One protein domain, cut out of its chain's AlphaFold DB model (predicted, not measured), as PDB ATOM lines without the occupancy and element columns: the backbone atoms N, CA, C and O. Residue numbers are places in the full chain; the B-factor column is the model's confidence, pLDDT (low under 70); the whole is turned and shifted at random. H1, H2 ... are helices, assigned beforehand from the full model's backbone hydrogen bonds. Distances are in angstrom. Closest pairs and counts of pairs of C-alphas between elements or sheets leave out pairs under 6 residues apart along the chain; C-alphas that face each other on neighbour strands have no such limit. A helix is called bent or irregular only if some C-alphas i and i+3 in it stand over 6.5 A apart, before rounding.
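What this domain is: This is residues 257 to 405 of the 726 residues of the protein "CHAT domain-containing protein" of Streptomyces sp. SID10362 (UniProt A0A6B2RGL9). Helices are stacked side by side in a flat slab, H1, H2 and H3 following one another, then H4 and H6, then H7, with short H5 crossing one end of H3. H8 lies beyond that end of the stack, after a long link, and lengthens the whole. The 149 printed residues have eight named helices, H1 to H8 in chain order, and no named strand: the class is all helix. The whole is only just compact, close to loose, with a radius of gyration of the C-alphas of 17.4 A and spans of 60 by 39 by 19 A.

Where its parts are: The longest helix, H6, is residues 331 to 350, 28.5 A, from C-alpha 331 at (224.052, 218.324, 238.913). H7 is 358 to 374, 24.7 A; H3 is 285 to 300, 22.1 A; H4 is 307 to 319; H2 is 267 to 279; H1 is 257 to 263; H5 is 322 to 327, irregular, with C-alphas 324 and 327 7.2 A apart. H8, 392 to 403, ends at (230.122, 218.508, 228.381).

How they stand to each other: H3, H4, H6 and H7 form an up and down bundle, each running against the one before. H6 and H7, a hairpin, touch at a shallow tilt of 14 degrees, closest at C-alphas 346 and 360, 5.0 A. H4 touches H6 with residues 307 to 310 alone, closest at C-alphas 310 and 342, 7.4 A. H3 touches H2, closest at C-alphas 294 and 271, 4.0 A; H2 touches H1, closest at C-alphas 270 and 258, 4.2 A. H5 is about perpendicular to H3, at 76 degrees, and touches it, closest at C-alphas 325 and 285, 4.8 A. H8 is close to but not clearly touching H7, C-alphas 403 and 374 being 7.1 A apart. Every O i to N i+4 pair is within hydrogen-bond range in H1, H2, H3, H4, H6, H7 and H8; H5 has 0 of 2, and 2 of 3 O i to N i+3 pairs.

The domain as a whole: The farthest C-alphas, Pro 353 and Arg 390, are 60.8 A apart. The printed part has no cut; the link from H7 to H8 is long. Residues 385 to 393 have pLDDT under 70.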
ATOM      1  N   ARG A 257     213.570 201.834 249.016       89.56
ATOM      2  CA  ARG A 257     214.102 202.122 250.351       89.56
ATOM      3  C   ARG A 257     214.765 203.491 250.422       89.56
ATOM      4  O   ARG A 257     214.526 204.191 251.397       89.56
ATOM      5  N   ALA A 258     215.493 203.907 249.387       89.31
ATOM      6  CA  ALA A 258     216.059 205.252 249.297       89.31
ATOM      7  C   ALA A 258     214.954 206.314 249.339       89.31
ATOM      8  O   ALA A 258     214.969 207.195 250.190       89.31
ATOM      9  N   SER A 259     213.928 206.170 248.494       83.00
ATOM     10  CA  SER A 259     212.779 207.085 248.468       83.00
ATOM     11  C   SER A 259     212.006 207.103 249.793       83.00
ATOM     12  O   SER A 259     211.564 208.162 250.236       83.00
ATOM     13  N   ALA A 260     211.839 205.945 250.442       84.19
ATOM     14  CA  ALA A 260     211.215 205.871 251.760       84.19
ATOM     15  C   ALA A 260     212.058 206.570 252.836       84.19
ATOM     16  O   ALA A 260     211.490 207.274 253.664       84.19
ATOM     17  N   ALA A 261     213.383 206.415 252.789       91.25
ATOM     18  CA  ALA A 261     214.306 207.061 253.711       91.25
ATOM     19  C   ALA A 261     214.307 208.590 253.534       91.25
ATOM     20  O   ALA A 261     214.156 209.296 254.521       91.25
ATOM     21  N   VAL A 262     214.320 209.107 252.294       88.44
ATOM     22  CA  VAL A 262     214.177 210.557 252.023       88.44
ATOM     23  C   VAL A 262     212.874 211.109 252.607       88.44
ATOM     24  O   VAL A 262     212.891 212.138 253.271       88.44
ATOM     25  N   ARG A 263     211.740 210.416 252.412       85.44
ATOM     26  CA  ARG A 263     210.443 210.838 252.982       85.44
ATOM     27  C   ARG A 263     210.404 210.802 254.509       85.44
ATOM     28  O   ARG A 263     209.587 211.494 255.100       85.44
ATOM     29  N   ALA A 264     211.222 209.954 255.124       89.75
ATOM     30  CA  ALA A 264     211.358 209.854 256.570       89.75
ATOM     31  C   ALA A 264     212.457 210.777 257.124       89.75
ATOM     32  O   ALA A 264     212.774 210.665 258.304       89.75
ATOM     33  N   GLU A 265     213.063 211.621 256.277       93.81
ATOM     34  CA  GLU A 265     214.228 212.457 256.603       93.81
ATOM     35  C   GLU A 265     215.441 211.641 257.115       93.81
ATOM     36  O   GLU A 265     216.375 212.169 257.715       93.81
ATOM     37  N   ASP A 266     215.480 210.334 256.824       96.50
ATOM     38  CA  ASP A 266     216.627 209.454 257.057       96.50
ATOM     39  C   ASP A 266     217.609 209.569 255.885       96.50
ATOM     40  O   ASP A 266     217.725 208.699 255.016       96.50
ATOM     41  N   TYR A 267     218.318 210.690 255.833       96.75
ATOM     42  CA  TYR A 267     219.257 210.976 254.751       96.75
ATOM     43  C   TYR A 267     220.475 210.041 254.727       96.75
ATOM     44  O   TYR A 267     221.041 209.790 253.661       96.75
ATOM     45  N   VAL A 268     220.852 209.469 255.877       97.81
ATOM     46  CA  VAL A 268     221.908 208.447 255.962       97.81
ATOM     47  C   VAL A 268     221.452 207.176 255.251       97.81
ATOM     48  O   VAL A 268     222.164 206.656 254.386       97.81
ATOM     49  N   GLY A 269     220.245 206.703 255.573       97.06
ATOM     50  CA  GLY A 269     219.621 205.574 254.898       97.06
ATOM     51  C   GLY A 269     219.419 205.845 253.410       97.06
ATOM     52  O   GLY A 269     219.742 204.989 252.587       97.06
ATOM     53  N   ALA A 270     218.954 207.041 253.043       95.81
ATOM     54  CA  ALA A 270     218.756 207.430 251.651       95.81
ATOM     55  C   ALA A 270     220.052 207.342 250.839       95.81
ATOM     56  O   ALA A 270     220.073 206.672 249.805       95.81
ATOM     57  N   ALA A 271     221.140 207.945 251.331       97.38
ATOM     58  CA  ALA A 271     222.441 207.896 250.673       97.38
ATOM     59  C   ALA A 271     222.924 206.449 250.479       97.38
ATOM     60  O   ALA A 271     223.288 206.065 249.367       97.38
ATOM     61  N   HIS A 272     222.836 205.622 251.527       97.38
ATOM     62  CA  HIS A 272     223.208 204.206 251.462       97.38
ATOM     63  C   HIS A 272     222.400 203.427 250.412       97.38
ATOM     64  O   HIS A 272     222.948 202.644 249.633       97.38
ATOM     65  N   TRP A 273     221.082 203.625 250.380       96.75
ATOM     66  CA  TRP A 273     220.213 202.905 249.453       96.75
ATOM     67  C   TRP A 273     220.360 203.384 248.006       96.75
ATOM     68  O   TRP A 273     220.256 202.556 247.100       96.75
ATOM     69  N   TYR A 274     220.646 204.667 247.767       96.19
ATOM     70  CA  TYR A 274     220.990 205.153 246.428       96.19
ATOM     71  C   TYR A 274     222.302 204.545 245.927       96.19
ATOM     72  O   TYR A 274     222.341 204.061 244.798       96.19
ATOM     73  N   GLU A 275     223.340 204.472 246.764       96.25
ATOM     74  CA  GLU A 275     224.603 203.808 246.405       96.25
ATOM     75  C   GLU A 275     224.381 202.351 246.015       96.25
ATOM     76  O   GLU A 275     224.784 201.927 244.932       96.25
ATOM     77  N   ARG A 276     223.649 201.609 246.850       96.31
ATOM     78  CA  ARG A 276     223.310 200.214 246.573       96.31
ATOM     79  C   ARG A 276     222.477 200.056 245.303       96.31
ATOM     80  O   ARG A 276     222.700 199.128 244.535       96.31
ATOM     81  N   SER A 277     221.551 200.980 245.045       91.00
ATOM     82  CA  SER A 277     220.808 201.004 243.783       91.00
ATOM     83  C   SER A 277     221.731 201.253 242.590       91.00
ATOM     84  O   SER A 277     221.500 200.695 241.524       91.00
ATOM     85  N   GLY A 278     222.771 202.075 242.746       90.56
ATOM     86  CA  GLY A 278     223.790 202.302 241.725       90.56
ATOM     87  C   GLY A 278     224.673 201.078 241.463       90.56
ATOM     88  O   GLY A 278     225.043 200.840 240.317       90.56
ATOM     89  N   GLU A 279     224.990 200.284 242.491       92.50
ATOM     90  CA  GLU A 279     225.755 199.030 242.368       92.50
ATOM     91  C   GLU A 279     225.009 197.946 241.576       92.50
ATOM     92  O   GLU A 279     225.636 197.126 240.906       92.50
ATOM     93  N   GLU A 280     223.674 197.955 241.629       88.56
ATOM     94  CA  GLU A 280     222.803 197.037 240.884       88.56
ATOM     95  C   GLU A 280     222.658 197.424 239.396       88.56
ATOM     96  O   GLU A 280     222.183 196.619 238.591       88.56
ATOM     97  N   LEU A 281     223.074 198.638 239.012       83.56
ATOM     98  CA  LEU A 281     222.948 199.175 237.656       83.56
ATOM     99  C   LEU A 281     224.251 199.028 236.842       83.56
ATOM    100  O   LEU A 281     225.357 199.137 237.385       83.56
ATOM    101  N   PRO A 282     224.158 198.845 235.509       82.81
ATOM    102  CA  PRO A 282     225.327 198.912 234.637       82.81
ATOM    103  C   PRO A 282     225.960 200.313 234.662       82.81
ATOM    104  O   PRO A 282     225.321 201.304 235.020       82.81
ATOM    105  N   ALA A 283     227.233 200.408 234.271       83.88
ATOM    106  CA  ALA A 283     227.886 201.703 234.090       83.88
ATOM    107  C   ALA A 283     227.136 202.537 233.035       83.88
ATOM    108  O   ALA A 283     226.818 202.031 231.960       83.88
ATOM    109  N   GLY A 284     226.848 203.800 233.352       82.81
ATOM    110  CA  GLY A 284     226.111 204.706 232.474       82.81
ATOM    111  C   GLY A 284     225.398 205.832 233.235       82.81
ATOM    112  O   GLY A 284     225.528 205.923 234.461       82.81
ATOM    113  N   PRO A 285     224.609 206.664 232.529       82.12
ATOM    114  CA  PRO A 285     223.959 207.850 233.094       82.12
ATOM    115  C   PRO A 285     223.084 207.569 234.319       82.12
ATOM    116  O   PRO A 285     223.105 208.340 235.271       82.12
ATOM    117  N   MET A 286     222.359 206.444 234.350       82.62
ATOM    118  CA  MET A 286     221.489 206.112 235.486       82.62
ATOM    119  C   MET A 286     222.286 205.739 236.744       82.62
ATOM    120  O   MET A 286     221.927 206.145 237.847       82.62
ATOM    121  N   ARG A 287     223.403 205.010 236.605       88.50
ATOM    122  CA  ARG A 287     224.301 204.733 237.737       88.50
ATOM    123  C   ARG A 287     224.959 206.017 238.245       88.50
ATOM    124  O   ARG A 287     225.026 206.219 239.457       88.50
ATOM    125  N   ALA A 288     225.386 206.893 237.336       91.25
ATOM    126  CA  ALA A 288     225.880 208.221 237.688       91.25
ATOM    127  C   ALA A 288     224.804 209.040 238.422       91.25
ATOM    128  O   ALA A 288     225.092 209.659 239.445       91.25
ATOM    129  N   ALA A 289     223.548 208.971 237.972       90.38
ATOM    130  CA  ALA A 289     222.423 209.633 238.619       90.38
ATOM    131  C   ALA A 289     222.201 209.119 240.049       90.38
ATOM    132  O   ALA A 289     221.989 209.916 240.958       90.38
ATOM    133  N   MET A 290     222.332 207.809 240.287       94.06
ATOM    134  CA  MET A 290     222.258 207.252 241.645       94.06
ATOM    135  C   MET A 290     223.378 207.771 242.547       94.06
ATOM    136  O   MET A 290     223.124 208.090 243.706       94.06
ATOM    137  N   CYS A 291     224.596 207.909 242.016       95.81
ATOM    138  CA  CYS A 291     225.707 208.524 242.745       95.81
ATOM    139  C   CYS A 291     225.385 209.980 243.127       95.81
ATOM    140  O   CYS A 291     225.517 210.364 244.287       95.81
ATOM    141  N   VAL A 292     224.875 210.773 242.179       96.31
ATOM    142  CA  VAL A 292     224.483 212.171 242.420       96.31
ATOM    143  C   VAL A 292     223.353 212.278 243.450       96.31
ATOM    144  O   VAL A 292     223.421 213.131 244.330       96.31
ATOM    145  N   LEU A 293     222.346 211.399 243.405       95.25
ATOM    146  CA  LEU A 293     221.266 211.365 244.401       95.25
ATOM    147  C   LEU A 293     221.766 210.969 245.795       95.25
ATOM    148  O   LEU A 293     221.311 211.542 246.786       95.25
ATOM    149  N   ALA A 294     222.719 210.038 245.887       97.25
ATOM    150  CA  ALA A 294     223.342 209.684 247.159       97.25
ATOM    151  C   ALA A 294     224.071 210.882 247.783       97.25
ATOM    152  O   ALA A 294     223.936 211.144 248.978       97.25
ATOM    153  N   GLU A 295     224.805 211.647 246.974       97.56
ATOM    154  CA  GLU A 295     225.459 212.863 247.452       97.56
ATOM    155  C   GLU A 295     224.476 214.001 247.747       97.56
ATOM    156  O   GLU A 295     224.667 214.721 248.722       97.56
ATOM    157  N   SER A 296     223.392 214.126 246.980       95.88
ATOM    158  CA  SER A 296     222.305 215.063 247.282       95.88
ATOM    159  C   SER A 296     221.692 214.775 248.656       95.88
ATOM    160  O   SER A 296     221.558 215.681 249.474       95.88
ATOM    161  N   ALA A 297     221.429 213.502 248.975       96.06
ATOM    162  CA  ALA A 297     220.968 213.109 250.304       96.06
ATOM    163  C   ALA A 297     221.980 213.485 251.401       96.06
ATOM    164  O   ALA A 297     221.581 213.943 252.465       96.06
ATOM    165  N   ARG A 298     223.289 213.364 251.145       97.75
ATOM    166  CA  ARG A 298     224.329 213.788 252.101       97.75
ATOM    167  C   ARG A 298     224.375 215.293 252.320       97.75
ATOM    168  O   ARG A 298     224.620 215.710 253.448       97.75
ATOM    169  N   VAL A 299     224.155 216.080 251.269       95.12
ATOM    170  CA  VAL A 299     224.033 217.539 251.366       95.12
ATOM    171  C   VAL A 299     222.797 217.903 252.189       95.12
ATOM    172  O   VAL A 299     222.928 218.605 253.181       95.12
ATOM    173  N   LEU A 300     221.623 217.368 251.834       92.94
ATOM    174  CA  LEU A 300     220.355 217.660 252.518       92.94
ATOM    175  C   LEU A 300     220.340 217.197 253.981       92.94
ATOM    176  O   LEU A 300     219.774 217.866 254.836       92.94
ATOM    177  N   GLY A 301     220.974 216.061 254.271       95.00
ATOM    178  CA  GLY A 301     221.099 215.516 255.622       95.00
ATOM    179  C   GLY A 301     222.239 216.097 256.443       95.00
ATOM    180  O   GLY A 301     222.559 215.539 257.491       95.00
ATOM    181  N   ASP A 302     222.901 217.147 255.952       95.44
ATOM    182  CA  ASP A 302     223.996 217.825 256.645       95.44
ATOM    183  C   ASP A 302     225.199 216.914 256.985       95.44
ATOM    184  O   ASP A 302     226.037 217.225 257.838       95.44
ATOM    185  N   LEU A 303     225.331 215.798 256.256       96.94
ATOM    186  CA  LEU A 303     226.307 214.723 256.489       96.94
ATOM    187  C   LEU A 303     227.727 215.082 256.024       96.94
ATOM    188  O   LEU A 303     228.681 214.352 256.296       96.94
ATOM    189  N   LEU A 304     227.885 216.204 255.321       97.19
ATOM    190  CA  LEU A 304     229.174 216.741 254.885       97.19
ATOM    191  C   LEU A 304     229.708 217.742 255.922       97.19
ATOM    192  O   LEU A 304     229.840 218.933 255.661       97.19
ATOM    193  N   SER A 305     229.966 217.270 257.142       96.25
ATOM    194  CA  SER A 305     230.322 218.117 258.293       96.25
ATOM    195  C   SER A 305     231.823 218.424 258.422       96.25
ATOM    196  O   SER A 305     232.262 218.943 259.449       96.25
ATOM    197  N   SER A 306     232.644 218.047 257.437       97.06
ATOM    198  CA  SER A 306     234.092 218.276 257.447       97.06
ATOM    199  C   SER A 306     234.670 218.369 256.035       97.06
ATOM    200  O   SER A 306     234.089 217.858 255.076       97.06
ATOM    201  N   VAL A 307     235.864 218.963 255.923       96.19
ATOM    202  CA  VAL A 307     236.637 219.034 254.670       96.19
ATOM    203  C   VAL A 307     236.848 217.642 254.064       96.19
ATOM    204  O   VAL A 307     236.655 217.452 252.865       96.19
ATOM    205  N   ASP A 308     237.186 216.645 254.885       96.88
ATOM    206  CA  ASP A 308     237.412 215.274 254.413       96.88
ATOM    207  C   ASP A 308     236.123 214.616 253.905       96.88
ATOM    208  O   ASP A 308     236.155 213.891 252.911       96.88
ATOM    209  N   ALA A 309     234.977 214.898 254.536       97.50
ATOM    210  CA  ALA A 309     233.683 214.386 254.090       97.50
ATOM    211  C   ALA A 309     233.291 214.962 252.721       97.50
ATOM    212  O   ALA A 309     232.864 214.208 251.842       97.50
ATOM    213  N   VAL A 310     233.495 216.268 252.511       97.38
ATOM    214  CA  VAL A 310     233.254 216.922 251.215       97.38
ATOM    215  C   VAL A 310     234.223 216.393 250.153       97.38
ATOM    216  O   VAL A 310     233.793 216.011 249.070       97.38
ATOM    217  N   ARG A 311     235.523 216.266 250.451       96.50
ATOM    218  CA  ARG A 311     236.493 215.673 249.507       96.50
ATOM    219  C   ARG A 311     236.151 214.229 249.147       96.50
ATOM    220  O   ARG A 311     236.298 213.825 247.990       96.50
ATOM    221  N   ALA A 312     235.672 213.443 250.109       96.81
ATOM    222  CA  ALA A 312     235.183 212.095 249.847       96.81
ATOM    223  C   ALA A 312     233.941 212.106 248.937       96.81
ATOM    224  O   ALA A 312     233.853 211.268 248.040       96.81
ATOM    225  N   ALA A 313     233.025 213.066 249.113       97.19
ATOM    226  CA  ALA A 313     231.879 213.273 248.223       97.19
ATOM    227  C   ALA A 313     232.317 213.612 246.792       97.19
ATOM    228  O   ALA A 313     231.932 212.914 245.854       97.19
ATOM    229  N   LEU A 314     233.213 214.590 246.620       95.75
ATOM    230  CA  LEU A 314     233.788 214.938 245.313       95.75
ATOM    231  C   LEU A 314     234.482 213.734 244.656       95.75
ATOM    232  O   LEU A 314     234.342 213.498 243.455       95.75
ATOM    233  N   SER A 315     235.194 212.926 245.445       95.31
ATOM    234  CA  SER A 315     235.852 211.708 244.960       95.31
ATOM    235  C   SER A 315     234.846 210.662 244.473       95.31
ATOM    236  O   SER A 315     235.063 210.056 243.422       95.31
ATOM    237  N   ARG A 316     233.731 210.468 245.194       95.94
ATOM    238  CA  ARG A 316     232.645 209.559 244.788       95.94
ATOM    239  C   ARG A 316     231.922 210.045 243.535       95.94
ATOM    240  O   ARG A 316     231.731 209.240 242.628       95.94
ATOM    241  N   LEU A 317     231.606 211.340 243.429       95.31
ATOM    242  CA  LEU A 317     231.010 211.918 242.214       95.31
ATOM    243  C   LEU A 317     231.879 211.648 240.983       95.31
ATOM    244  O   LEU A 317     231.375 211.232 239.943       95.31
ATOM    245  N   ARG A 318     233.196 211.820 241.113       93.00
ATOM    246  CA  ARG A 318     234.146 211.539 240.029       93.00
ATOM    247  C   ARG A 318     234.228 210.054 239.694       93.00
ATOM    248  O   ARG A 318     234.183 209.693 238.525       93.00
ATOM    249  N   ALA A 319     234.346 209.194 240.706       93.38
ATOM    250  CA  ALA A 319     234.406 207.747 240.508       93.38
ATOM    251  C   ALA A 319     233.107 207.186 239.899       93.38
ATOM    252  O   ALA A 319     233.144 206.193 239.176       93.38
ATOM    253  N   GLY A 320     231.972 207.831 240.183       92.44
ATOM    254  CA  GLY A 320     230.660 207.511 239.628       92.44
ATOM    255  C   GLY A 320     230.336 208.193 238.298       92.44
ATOM    256  O   GLY A 320     229.202 208.055 237.853       92.44
ATOM    257  N   ASP A 321     231.281 208.919 237.688       92.94
ATOM    258  CA  ASP A 321     231.093 209.670 236.437       92.94
ATOM    259  C   ASP A 321     229.869 210.606 236.473       92.94
ATOM    260  O   ASP A 321     229.036 210.615 235.569       92.94
ATOM    261  N   ALA A 322     229.726 211.386 237.551       93.44
ATOM    262  CA  ALA A 322     228.551 212.227 237.811       93.44
ATOM    263  C   ALA A 322     228.165 213.149 236.639       93.44
ATOM    264  O   ALA A 322     226.984 213.438 236.450       93.44
ATOM    265  N   PHE A 323     229.129 213.576 235.819       92.12
ATOM    266  CA  PHE A 323     228.872 214.411 234.644       92.12
ATOM    267  C   PHE A 323     228.024 213.693 233.582       92.12
ATOM    268  O   PHE A 323     227.253 214.354 232.885       92.12
ATOM    269  N   ALA A 324     228.063 212.359 233.505       88.19
ATOM    270  CA  ALA A 324     227.169 211.584 232.646       88.19
ATOM    271  C   ALA A 324     225.690 211.711 233.058       88.19
ATOM    272  O   ALA A 324     224.800 211.534 232.226       88.19
ATOM    273  N   ALA A 325     225.411 212.064 234.320       88.19
ATOM    274  CA  ALA A 325     224.058 212.286 234.822       88.19
ATOM    275  C   ALA A 325     223.493 213.675 234.484       88.19
ATOM    276  O   ALA A 325     222.320 213.913 234.760       88.19
ATOM    277  N   ARG A 326     224.265 214.587 233.864       86.19
ATOM    278  CA  ARG A 326     223.837 215.981 233.596       86.19
ATOM    279  C   ARG A 326     222.571 216.112 232.742       86.19
ATOM    280  O   ARG A 326     221.926 217.149 232.750       86.19
ATOM    281  N   SER A 327     222.250 215.079 231.963       75.06
ATOM    282  CA  SER A 327     221.035 215.022 231.136       75.06
ATOM    283  C   SER A 327     219.816 214.479 231.887       75.06
ATOM    284  O   SER A 327     218.705 214.543 231.373       75.06
ATOM    285  N   THR A 328     220.023 213.905 233.073       76.31
ATOM    286  CA  THR A 328     218.998 213.232 233.884       76.31
ATOM    287  C   THR A 328     218.730 213.974 235.192       76.31
ATOM    288  O   THR A 328     217.615 213.927 235.701       76.31
ATOM    289  N   LEU A 329     219.739 214.648 235.747       84.62
ATOM    290  CA  LEU A 329     219.665 215.371 237.010       84.62
ATOM    291  C   LEU A 329     220.306 216.751 236.897       84.62
ATOM    292  O   LEU A 329     221.273 216.956 236.162       84.62
ATOM    293  N   ASP A 330     219.810 217.662 237.727       86.00
ATOM    294  CA  ASP A 330     220.398 218.976 237.953       86.00
ATOM    295  C   ASP A 330     221.647 218.854 238.845       86.00
ATOM    296  O   ASP A 330     221.615 219.051 240.061       86.00
ATOM    297  N   LEU A 331     222.763 218.453 238.230       90.56
ATOM    298  CA  LEU A 331     224.052 218.324 238.913       90.56
ATOM    299  C   LEU A 331     224.527 219.665 239.497       90.56
ATOM    300  O   LEU A 331     225.184 219.686 240.538       90.56
ATOM    301  N   GLU A 332     224.180 220.779 238.848       91.31
ATOM    302  CA  GLU A 332     224.523 222.122 239.312       91.31
ATOM    303  C   GLU A 332     223.879 222.423 240.669       91.31
ATOM    304  O   GLU A 332     224.554 222.949 241.553       91.31
ATOM    305  N   LEU A 333     222.622 222.022 240.883       89.56
ATOM    306  CA  LEU A 333     221.949 222.189 242.173       89.56
ATOM    307  C   LEU A 333     222.664 221.437 243.306       89.56
ATOM    308  O   LEU A 333     222.893 222.005 244.374       89.56
ATOM    309  N   VAL A 334     223.065 220.182 243.072       92.88
ATOM    310  CA  VAL A 334     223.778 219.377 244.081       92.88
ATOM    311  C   VAL A 334     225.131 220.000 244.422       92.88
ATOM    312  O   VAL A 334     225.466 220.144 245.598       92.88
ATOM    313  N   LEU A 335     225.894 220.416 243.410       94.81
ATOM    314  CA  LEU A 335     227.183 221.075 243.618       94.81
ATOM    315  C   LEU A 335     227.040 222.462 244.262       94.81
ATOM    316  O   LEU A 335     227.901 222.851 245.044       94.81
ATOM    317  N   THR A 336     225.949 223.182 243.999       93.94
ATOM    318  CA  THR A 336     225.639 224.453 244.675       93.94
ATOM    319  C   THR A 336     225.357 224.216 246.157       93.94
ATOM    320  O   THR A 336     225.898 224.923 247.003       93.94
ATOM    321  N   GLY A 337     224.594 223.174 246.499       93.81
ATOM    322  CA  GLY A 337     224.392 222.772 247.893       93.81
ATOM    323  C   GLY A 337     225.697 222.350 248.585       93.81
ATOM    324  O   GLY A 337     225.959 222.756 249.717       93.81
ATOM    325  N   MET A 338     226.573 221.614 247.887       96.19
ATOM    326  CA  MET A 338     227.924 221.317 248.387       96.19
ATOM    327  C   MET A 338     228.770 222.578 248.582       96.19
ATOM    328  O   MET A 338     229.503 222.659 249.568       96.19
ATOM    329  N   LEU A 339     228.683 223.554 247.672       96.50
ATOM    330  CA  LEU A 339     229.382 224.831 247.796       96.50
ATOM    331  C   LEU A 339     228.930 225.567 249.058       96.50
ATOM    332  O   LEU A 339     229.785 225.942 249.852       96.50
ATOM    333  N   MET A 340     227.618 225.713 249.275       95.19
ATOM    334  CA  MET A 340     227.083 226.366 250.478       95.19
ATOM    335  C   MET A 340     227.585 225.678 251.745       95.19
ATOM    336  O   MET A 340     228.150 226.334 252.616       95.19
ATOM    337  N   ARG A 341     227.527 224.340 251.791       95.81
ATOM    338  CA  ARG A 341     228.049 223.587 252.936       95.81
ATOM    339  C   ARG A 341     229.548 223.795 253.150       95.81
ATOM    340  O   ARG A 341     230.017 223.860 254.282       95.81
ATOM    341  N   THR A 342     230.317 223.893 252.072       97.12
ATOM    342  CA  THR A 342     231.765 224.135 252.147       97.12
ATOM    343  C   THR A 342     232.071 225.554 252.635       97.12
ATOM    344  O   THR A 342     233.008 225.739 253.409       97.12
ATOM    345  N   VAL A 343     231.265 226.543 252.241       97.00
ATOM    346  CA  VAL A 343     231.357 227.920 252.746       97.00
ATOM    347  C   VAL A 343     231.019 227.975 254.239       97.00
ATOM    348  O   VAL A 343     231.776 228.584 254.987       97.00
ATOM    349  N   ASP A 344     229.986 227.265 254.704       95.94
ATOM    350  CA  ASP A 344     229.665 227.189 256.140       95.94
ATOM    351  C   ASP A 344     230.843 226.617 256.955       95.94
ATOM    352  O   ASP A 344     231.167 227.103 258.042       95.94
ATOM    353  N   LEU A 345     231.523 225.590 256.424       96.81
ATOM    354  CA  LEU A 345     232.725 225.022 257.048       96.81
ATOM    355  C   LEU A 345     233.875 226.034 257.107       96.81
ATOM    356  O   LEU A 345     234.580 226.084 258.118       96.81
ATOM    357  N   TYR A 346     234.059 226.827 256.048       97.31
ATOM    358  CA  TYR A 346     235.043 227.906 256.004       97.31
ATOM    359  C   TYR A 346     234.747 228.983 257.055       97.31
ATOM    360  O   TYR A 346     235.617 229.278 257.871       97.31
ATOM    361  N   GLU A 347     233.518 229.502 257.115       96.31
ATOM    362  CA  GLU A 347     233.118 230.538 258.080       96.31
ATOM    363  C   GLU A 347     233.264 230.045 259.531       96.31
ATOM    364  O   GLU A 347     233.779 230.754 260.398       96.31
ATOM    365  N   ALA A 348     232.893 228.789 259.800       95.56
ATOM    366  CA  ALA A 348     233.069 228.174 261.113       95.56
ATOM    367  C   ALA A 348     234.547 227.952 261.493       95.56
ATOM    368  O   ALA A 348     234.873 227.859 262.683       95.56
ATOM    369  N   ALA A 349     235.444 227.805 260.514       95.12
ATOM    370  CA  ALA A 349     236.882 227.701 260.738       95.12
ATOM    371  C   ALA A 349     237.526 229.077 260.950       95.12
ATOM    372  O   ALA A 349     238.333 229.209 261.868       95.12
ATOM    373  N   ASP A 350     237.127 230.088 260.175       92.69
ATOM    374  CA  ASP A 350     237.628 231.467 260.261       92.69
ATOM    375  C   ASP A 350     237.323 232.118 261.624       92.69
ATOM    376  O   ASP A 350     238.141 232.834 262.199       92.69
ATOM    377  N   GLN A 351     236.189 231.761 262.233       93.56
ATOM    378  CA  GLN A 351     235.828 232.209 263.583       93.56
ATOM    379  C   GLN A 351     236.684 231.586 264.708       93.56
ATOM    380  O   GLN A 351     236.580 232.018 265.861       93.56
ATOM    381  N   LYS A 352     237.516 230.566 264.435       92.88
ATOM    382  CA  LYS A 352     238.332 229.891 265.463       92.88
ATOM    383  C   LYS A 352     239.685 230.595 265.638       92.88
ATOM    384  O   LYS A 352     240.515 230.553 264.731       92.88
ATOM    385  N   PRO A 353     239.990 231.156 266.827       88.38
ATOM    386  CA  PRO A 353     241.254 231.852 267.055       88.38
ATOM    387  C   PRO A 353     242.469 230.942 266.820       88.38
ATOM    388  O   PRO A 353     242.564 229.861 267.402       88.38
ATOM    389  N   GLY A 354     243.425 231.401 266.009       86.94
ATOM    390  CA  GLY A 354     244.723 230.742 265.823       86.94
ATOM    391  C   GLY A 354     244.758 229.584 264.818       86.94
ATOM    392  O   GLY A 354     245.798 228.936 264.702       86.94
ATOM    393  N   ARG A 355     243.674 229.324 264.076       84.38
ATOM    394  CA  ARG A 355     243.659 228.379 262.950       84.38
ATOM    395  C   ARG A 355     243.355 229.140 261.664       84.38
ATOM    396  O   ARG A 355     242.276 229.695 261.536       84.38
ATOM    397  N   ALA A 356     244.285 229.131 260.715       80.00
ATOM    398  CA  ALA A 356     244.009 229.649 259.382       80.00
ATOM    399  C   ALA A 356     243.076 228.666 258.635       80.00
ATOM    400  O   ALA A 356     243.336 227.455 258.675       80.00
ATOM    401  N   PRO A 357     241.988 229.131 257.994       87.69
ATOM    402  CA  PRO A 357     241.013 228.284 257.298       87.69
ATOM    403  C   PRO A 357     241.501 227.834 255.904       87.69
ATOM    404  O   PRO A 357     240.722 227.740 254.955       87.69
ATOM    405  N   ASP A 358     242.803 227.577 255.752       93.06
ATOM    406  CA  ASP A 358     243.456 227.380 254.453       93.06
ATOM    407  C   ASP A 358     242.891 226.162 253.712       93.06
ATOM    408  O   ASP A 358     242.621 226.213 252.512       93.06
ATOM    409  N   ALA A 359     242.681 225.049 254.423       93.94
ATOM    410  CA  ALA A 359     242.175 223.815 253.824       93.94
ATOM    411  C   ALA A 359     240.720 223.961 253.357       93.94
ATOM    412  O   ALA A 359     240.358 223.425 252.307       93.94
ATOM    413  N   GLU A 360     239.908 224.680 254.132       96.81
ATOM    414  CA  GLU A 360     238.524 225.014 253.827       96.81
ATOM    415  C   GLU A 360     238.449 225.958 252.617       96.81
ATOM    416  O   GLU A 360     237.732 225.659 251.666       96.81
ATOM    417  N   ALA A 361     239.248 227.029 252.582       96.88
ATOM    418  CA  ALA A 361     239.286 227.974 251.464       96.88
ATOM    419  C   ALA A 361     239.699 227.308 250.140       96.88
ATOM    420  O   ALA A 361     239.091 227.542 249.093       96.88
ATOM    421  N   MET A 362     240.700 226.421 250.191       96.50
ATOM    422  CA  MET A 362     241.122 225.623 249.038       96.50
ATOM    423  C   MET A 362     239.992 224.730 248.517       96.50
ATOM    424  O   MET A 362     239.821 224.597 247.306       96.50
ATOM    425  N   LEU A 363     239.214 224.136 249.426       96.56
ATOM    426  CA  LEU A 363     238.079 223.292 249.072       96.56
ATOM    427  C   LEU A 363     236.917 224.109 248.483       96.56
ATOM    428  O   LEU A 363     236.317 223.660 247.510       96.56
ATOM    429  N   VAL A 364     236.627 225.311 249.005       97.62
ATOM    430  CA  VAL A 364     235.622 226.216 248.414       97.62
ATOM    431  C   VAL A 364     235.984 226.519 246.959       97.62
ATOM    432  O   VAL A 364     235.135 226.382 246.078       97.62
ATOM    433  N   ALA A 365     237.244 226.871 246.681       97.25
ATOM    434  CA  ALA A 365     237.704 227.127 245.318       97.25
ATOM    435  C   ALA A 365     237.598 225.882 244.417       97.25
ATOM    436  O   ALA A 365     237.139 225.996 243.285       97.25
ATOM    437  N   GLU A 366     237.947 224.689 244.917       96.06
ATOM    438  CA  GLU A 366     237.825 223.429 244.165       96.06
ATOM    439  C   GLU A 366     236.367 223.115 243.780       96.06
ATOM    440  O   GLU A 366     236.087 222.792 242.623       96.06
ATOM    441  N   VAL A 367     235.424 223.246 244.721       96.75
ATOM    442  CA  VAL A 367     233.987 223.035 244.455       96.75
ATOM    443  C   VAL A 367     233.453 224.089 243.482       96.75
ATOM    444  O   VAL A 367     232.687 223.764 242.573       96.75
ATOM    445  N   THR A 368     233.881 225.342 243.641       96.69
ATOM    446  CA  THR A 368     233.455 226.449 242.774       96.69
ATOM    447  C   THR A 368     233.973 226.283 241.346       96.69
ATOM    448  O   THR A 368     233.234 226.509 240.387       96.69
ATOM    449  N   ASP A 369     235.212 225.820 241.174       97.00
ATOM    450  CA  ASP A 369     235.753 225.527 239.847       97.00
ATOM    451  C   ASP A 369     235.032 224.341 239.193       97.00
ATOM    452  O   ASP A 369     234.701 224.396 238.008       97.00
ATOM    453  N   LEU A 370     234.692 223.305 239.972       95.38
ATOM    454  CA  LEU A 370     233.919 222.158 239.487       95.38
ATOM    455  C   LEU A 370     232.503 222.549 239.026       95.38
ATOM    456  O   LEU A 370     232.014 222.001 238.037       95.38
ATOM    457  N   LEU A 371     231.852 223.510 239.689       94.44
ATOM    458  CA  LEU A 371     230.605 224.112 239.195       94.44
ATOM    459  C   LEU A 371     230.808 224.744 237.813       94.44
ATOM    460  O   LEU A 371     230.016 224.522 236.895       94.44
ATOM    461  N   GLY A 372     231.903 225.482 237.645       94.06
ATOM    462  CA  GLY A 372     232.310 226.033 236.360       94.06
ATOM    463  C   GLY A 372     232.535 224.976 235.269       94.06
ATOM    464  O   GLY A 372     232.141 225.141 234.107       94.06
ATOM    465  N   GLU A 373     233.108 223.831 235.643       94.62
ATOM    466  CA  GLU A 373     233.269 222.685 234.749       94.62
ATOM    467  C   GLU A 373     231.916 222.129 234.274       94.62
ATOM    468  O   GLU A 373     231.745 221.892 233.073       94.62
ATOM    469  N   VAL A 374     230.932 221.983 235.174       92.06
ATOM    470  CA  VAL A 374     229.564 221.540 234.828       92.06
ATOM    471  C   VAL A 374     228.899 222.500 233.839       92.06
ATOM    472  O   VAL A 374     228.289 222.054 232.860       92.06
ATOM    473  N   ARG A 375     229.076 223.810 234.037       89.00
ATOM    474  CA  ARG A 375     228.485 224.878 233.208       89.00
ATOM    475  C   ARG A 375     229.090 225.020 231.813       89.00
ATOM    476  O   ARG A 375     228.578 225.782 231.002       89.00
ATOM    477  N   GLY A 376     230.180 224.320 231.514       89.75
ATOM    478  CA  GLY A 376     230.774 224.353 230.177       89.75
ATOM    479  C   GLY A 376     232.270 224.110 230.144       89.75
ATOM    480  O   GLY A 376     232.799 223.741 229.095       89.75
ATOM    481  N   GLY A 377     232.959 224.268 231.279       90.38
ATOM    482  CA  GLY A 377     234.406 224.087 231.338       90.38
ATOM    483  C   GLY A 377     234.848 222.707 230.853       90.38
ATOM    484  O   GLY A 377     235.836 222.602 230.116       90.38
ATOM    485  N   ALA A 378     234.058 221.669 231.151       93.06
ATOM    486  CA  ALA A 378     234.395 220.293 230.813       93.06
ATOM    487  C   ALA A 378     234.505 220.064 229.304       93.06
ATOM    488  O   ALA A 378     235.193 219.134 228.895       93.06
ATOM    489  N   ALA A 379     233.906 220.921 228.469       91.06
ATOM    490  CA  ALA A 379     234.006 220.809 227.019       91.06
ATOM    491  C   ALA A 379     235.314 221.362 226.426       91.06
ATOM    492  O   ALA A 379     235.649 221.052 225.281       91.06
ATOM    493  N   VAL A 380     236.079 222.145 227.187       92.38
ATOM    494  CA  VAL A 380     237.231 222.901 226.681       92.38
ATOM    495  C   VAL A 380     238.542 222.122 226.819       92.38
ATOM    496  O   VAL A 380     238.819 221.489 227.843       92.38
ATOM    497  N   GLY A 381     239.386 222.221 225.784       86.31
ATOM    498  CA  GLY A 381     240.754 221.692 225.784       86.31
ATOM    499  C   GLY A 381     240.876 220.203 225.442       86.31
ATOM    500  O   GLY A 381     241.911 219.592 225.711       86.31
ATOM    501  N   HIS A 382     239.844 219.607 224.836       83.12
ATOM    502  CA  HIS A 382     239.879 218.211 224.390       83.12
ATOM    503  C   HIS A 382     240.406 218.065 222.954       83.12
ATOM    504  O   HIS A 382     240.174 218.934 222.112       83.12
ATOM    505  N   PRO A 383     241.091 216.955 222.618       75.62
ATOM    506  CA  PRO A 383     241.463 216.659 221.239       75.62
ATOM    507  C   PRO A 383     240.229 216.510 220.340       75.62
ATOM    508  O   PRO A 383     239.280 215.809 220.700       75.62
ATOM    509  N   LYS A 384     240.271 217.105 219.139       71.62
ATOM    510  CA  LYS A 384     239.233 216.912 218.118       71.62
ATOM    511  C   LYS A 384     239.152 215.456 217.676       71.62
ATOM    512  O   LYS A 384     240.158 214.865 217.284       71.62
ATOM    513  N   GLN A 385     237.938 214.919 217.644       69.06
ATOM    514  CA  GLN A 385     237.624 213.670 216.959       69.06
ATOM    515  C   GLN A 385     237.120 214.013 215.555       69.06
ATOM    516  O   GLN A 385     235.998 214.477 215.412       69.06
ATOM    517  N   ARG A 386     237.952 213.832 214.519       61.22
ATOM    518  CA  ARG A 386     237.631 214.262 213.138       61.22
ATOM    519  C   ARG A 386     236.322 213.678 212.589       61.22
ATOM    520  O   ARG A 386     235.654 214.351 211.819       61.22
ATOM    521  N   ASP A 387     235.946 212.465 212.994       59.72
ATOM    522  CA  ASP A 387     234.728 211.802 212.505       59.72
ATOM    523  C   ASP A 387     233.436 212.253 213.200       59.72
ATOM    524  O   ASP A 387     232.352 211.982 212.691       59.72
ATOM    525  N   ALA A 388     233.522 212.966 214.327       58.81
ATOM    526  CA  ALA A 388     232.371 213.324 215.163       58.81
ATOM    527  C   ALA A 388     231.538 214.505 214.602       58.81
ATOM    528  O   ALA A 388     230.617 215.008 215.239       58.81
ATOM    529  N   TYR A 389     231.883 214.947 213.394       61.00
ATOM    530  CA  TYR A 389     231.690 216.312 212.921       61.00
ATOM    531  C   TYR A 389     231.124 216.380 211.486       61.00
ATOM    532  O   TYR A 389     231.435 217.266 210.700       61.00
ATOM    533  N   ARG A 390     230.304 215.397 211.095       64.94
ATOM    534  CA  ARG A 390     229.778 215.300 209.716       64.94
ATOM    535  C   ARG A 390     228.500 216.110 209.468       64.94
ATOM    536  O   ARG A 390     228.126 216.291 208.314       64.94
ATOM    537  N   SER A 391     227.829 216.560 210.529       67.44
ATOM    538  CA  SER A 391     226.590 217.344 210.483       67.44
ATOM    539  C   SER A 391     226.482 218.278 211.681       67.44
ATOM    540  O   SER A 391     227.116 218.032 212.709       67.44
ATOM    541  N   ASP A 392     225.654 219.318 211.588       68.06
ATOM    542  CA  ASP A 392     225.360 220.210 212.720       68.06
ATOM    543  C   ASP A 392     224.811 219.438 213.931       68.06
ATOM    544  O   ASP A 392     225.254 219.655 215.058       68.06
ATOM    545  N   ALA A 393     223.914 218.472 213.702       68.25
ATOM    546  CA  ALA A 393     223.351 217.646 214.769       68.25
ATOM    547  C   ALA A 393     224.414 216.756 215.444       68.25
ATOM    548  O   ALA A 393     224.432 216.626 216.667       68.25
ATOM    549  N   LEU A 394     225.341 216.173 214.673       72.44
ATOM    550  CA  LEU A 394     226.448 215.379 215.223       72.44
ATOM    551  C   LEU A 394     227.471 216.247 215.967       72.44
ATOM    552  O   LEU A 394     228.007 215.816 216.989       72.44
ATOM    553  N   ALA A 395     227.717 217.476 215.503       74.19
ATOM    554  CA  ALA A 395     228.551 218.442 216.218       74.19
ATOM    555  C   ALA A 395     227.985 218.743 217.605       74.19
ATOM    556  O   ALA A 395     228.693 218.676 218.607       74.19
ATOM    557  N   ASP A 396     226.690 219.031 217.653       74.19
ATOM    558  CA  ASP A 396     225.971 219.353 218.875       74.19
ATOM    559  C   ASP A 396     225.961 218.169 219.864       74.19
ATOM    560  O   ASP A 396     226.282 218.318 221.046       74.19
ATOM    561  N   LEU A 397     225.748 216.942 219.377       77.25
ATOM    562  CA  LEU A 397     225.935 215.736 220.193       77.25
ATOM    563  C   LEU A 397     227.358 215.563 220.704       77.25
ATOM    564  O   LEU A 397     227.568 215.119 221.835       77.25
ATOM    565  N   THR A 398     228.345 215.864 219.870       81.88
ATOM    566  CA  THR A 398     229.746 215.789 220.273       81.88
ATOM    567  C   THR A 398     230.023 216.774 221.392       81.88
ATOM    568  O   THR A 398     230.672 216.413 222.372       81.88
ATOM    569  N   LEU A 399     229.458 217.975 221.312       82.00
ATOM    570  CA  LEU A 399     229.565 218.969 222.364       82.00
ATOM    571  C   LEU A 399     228.887 218.515 223.662       82.00
ATOM    572  O   LEU A 399     229.493 218.624 224.723       82.00
ATOM    573  N   LEU A 400     227.715 217.880 223.601       80.94
ATOM    574  CA  LEU A 400     227.103 217.245 224.776       80.94
ATOM    575  C   LEU A 400     227.963 216.138 225.382       80.94
ATOM    576  O   LEU A 400     228.086 216.035 226.606       80.94
ATOM    577  N   LYS A 401     228.581 215.309 224.539       84.50
ATOM    578  CA  LYS A 401     229.517 214.275 224.992       84.50
ATOM    579  C   LYS A 401     230.726 214.904 225.670       84.50
ATOM    580  O   LYS A 401     231.150 214.393 226.699       84.50
ATOM    581  N   LEU A 402     231.253 216.007 225.137       88.38
ATOM    582  CA  LEU A 402     232.341 216.778 225.743       88.38
ATOM    583  C   LEU A 402     231.922 217.378 227.093       88.38
ATOM    584  O   LEU A 402     232.638 217.222 228.076       88.38
ATOM    585  N   LEU A 403     230.733 217.974 227.163       88.38
ATOM    586  CA  LEU A 403     230.122 218.508 228.381       88.38
ATOM    587  C   LEU A 403     229.863 217.431 229.449       88.38
ATOM    588  O   LEU A 403     229.862 217.731 230.640       88.38
ATOM    589  N   SER A 404     229.641 216.183 229.045       89.12
ATOM    590  CA  SER A 404     229.404 215.054 229.955       89.12
ATOM    591  C   SER A 404     230.693 214.365 230.411       89.12
ATOM    592  O   SER A 404     230.629 213.400 231.167       89.12
ATOM    593  N   ARG A 405     231.874 214.823 229.968       89.62
ATOM    594  CA  ARG A 405     233.146 214.251 230.422       89.62
ATOM    595  C   ARG A 405     233.434 214.692 231.844       89.62
ATOM    596  O   ARG A 405     233.477 215.886 232.119       89.62
TER     597      ARG A 405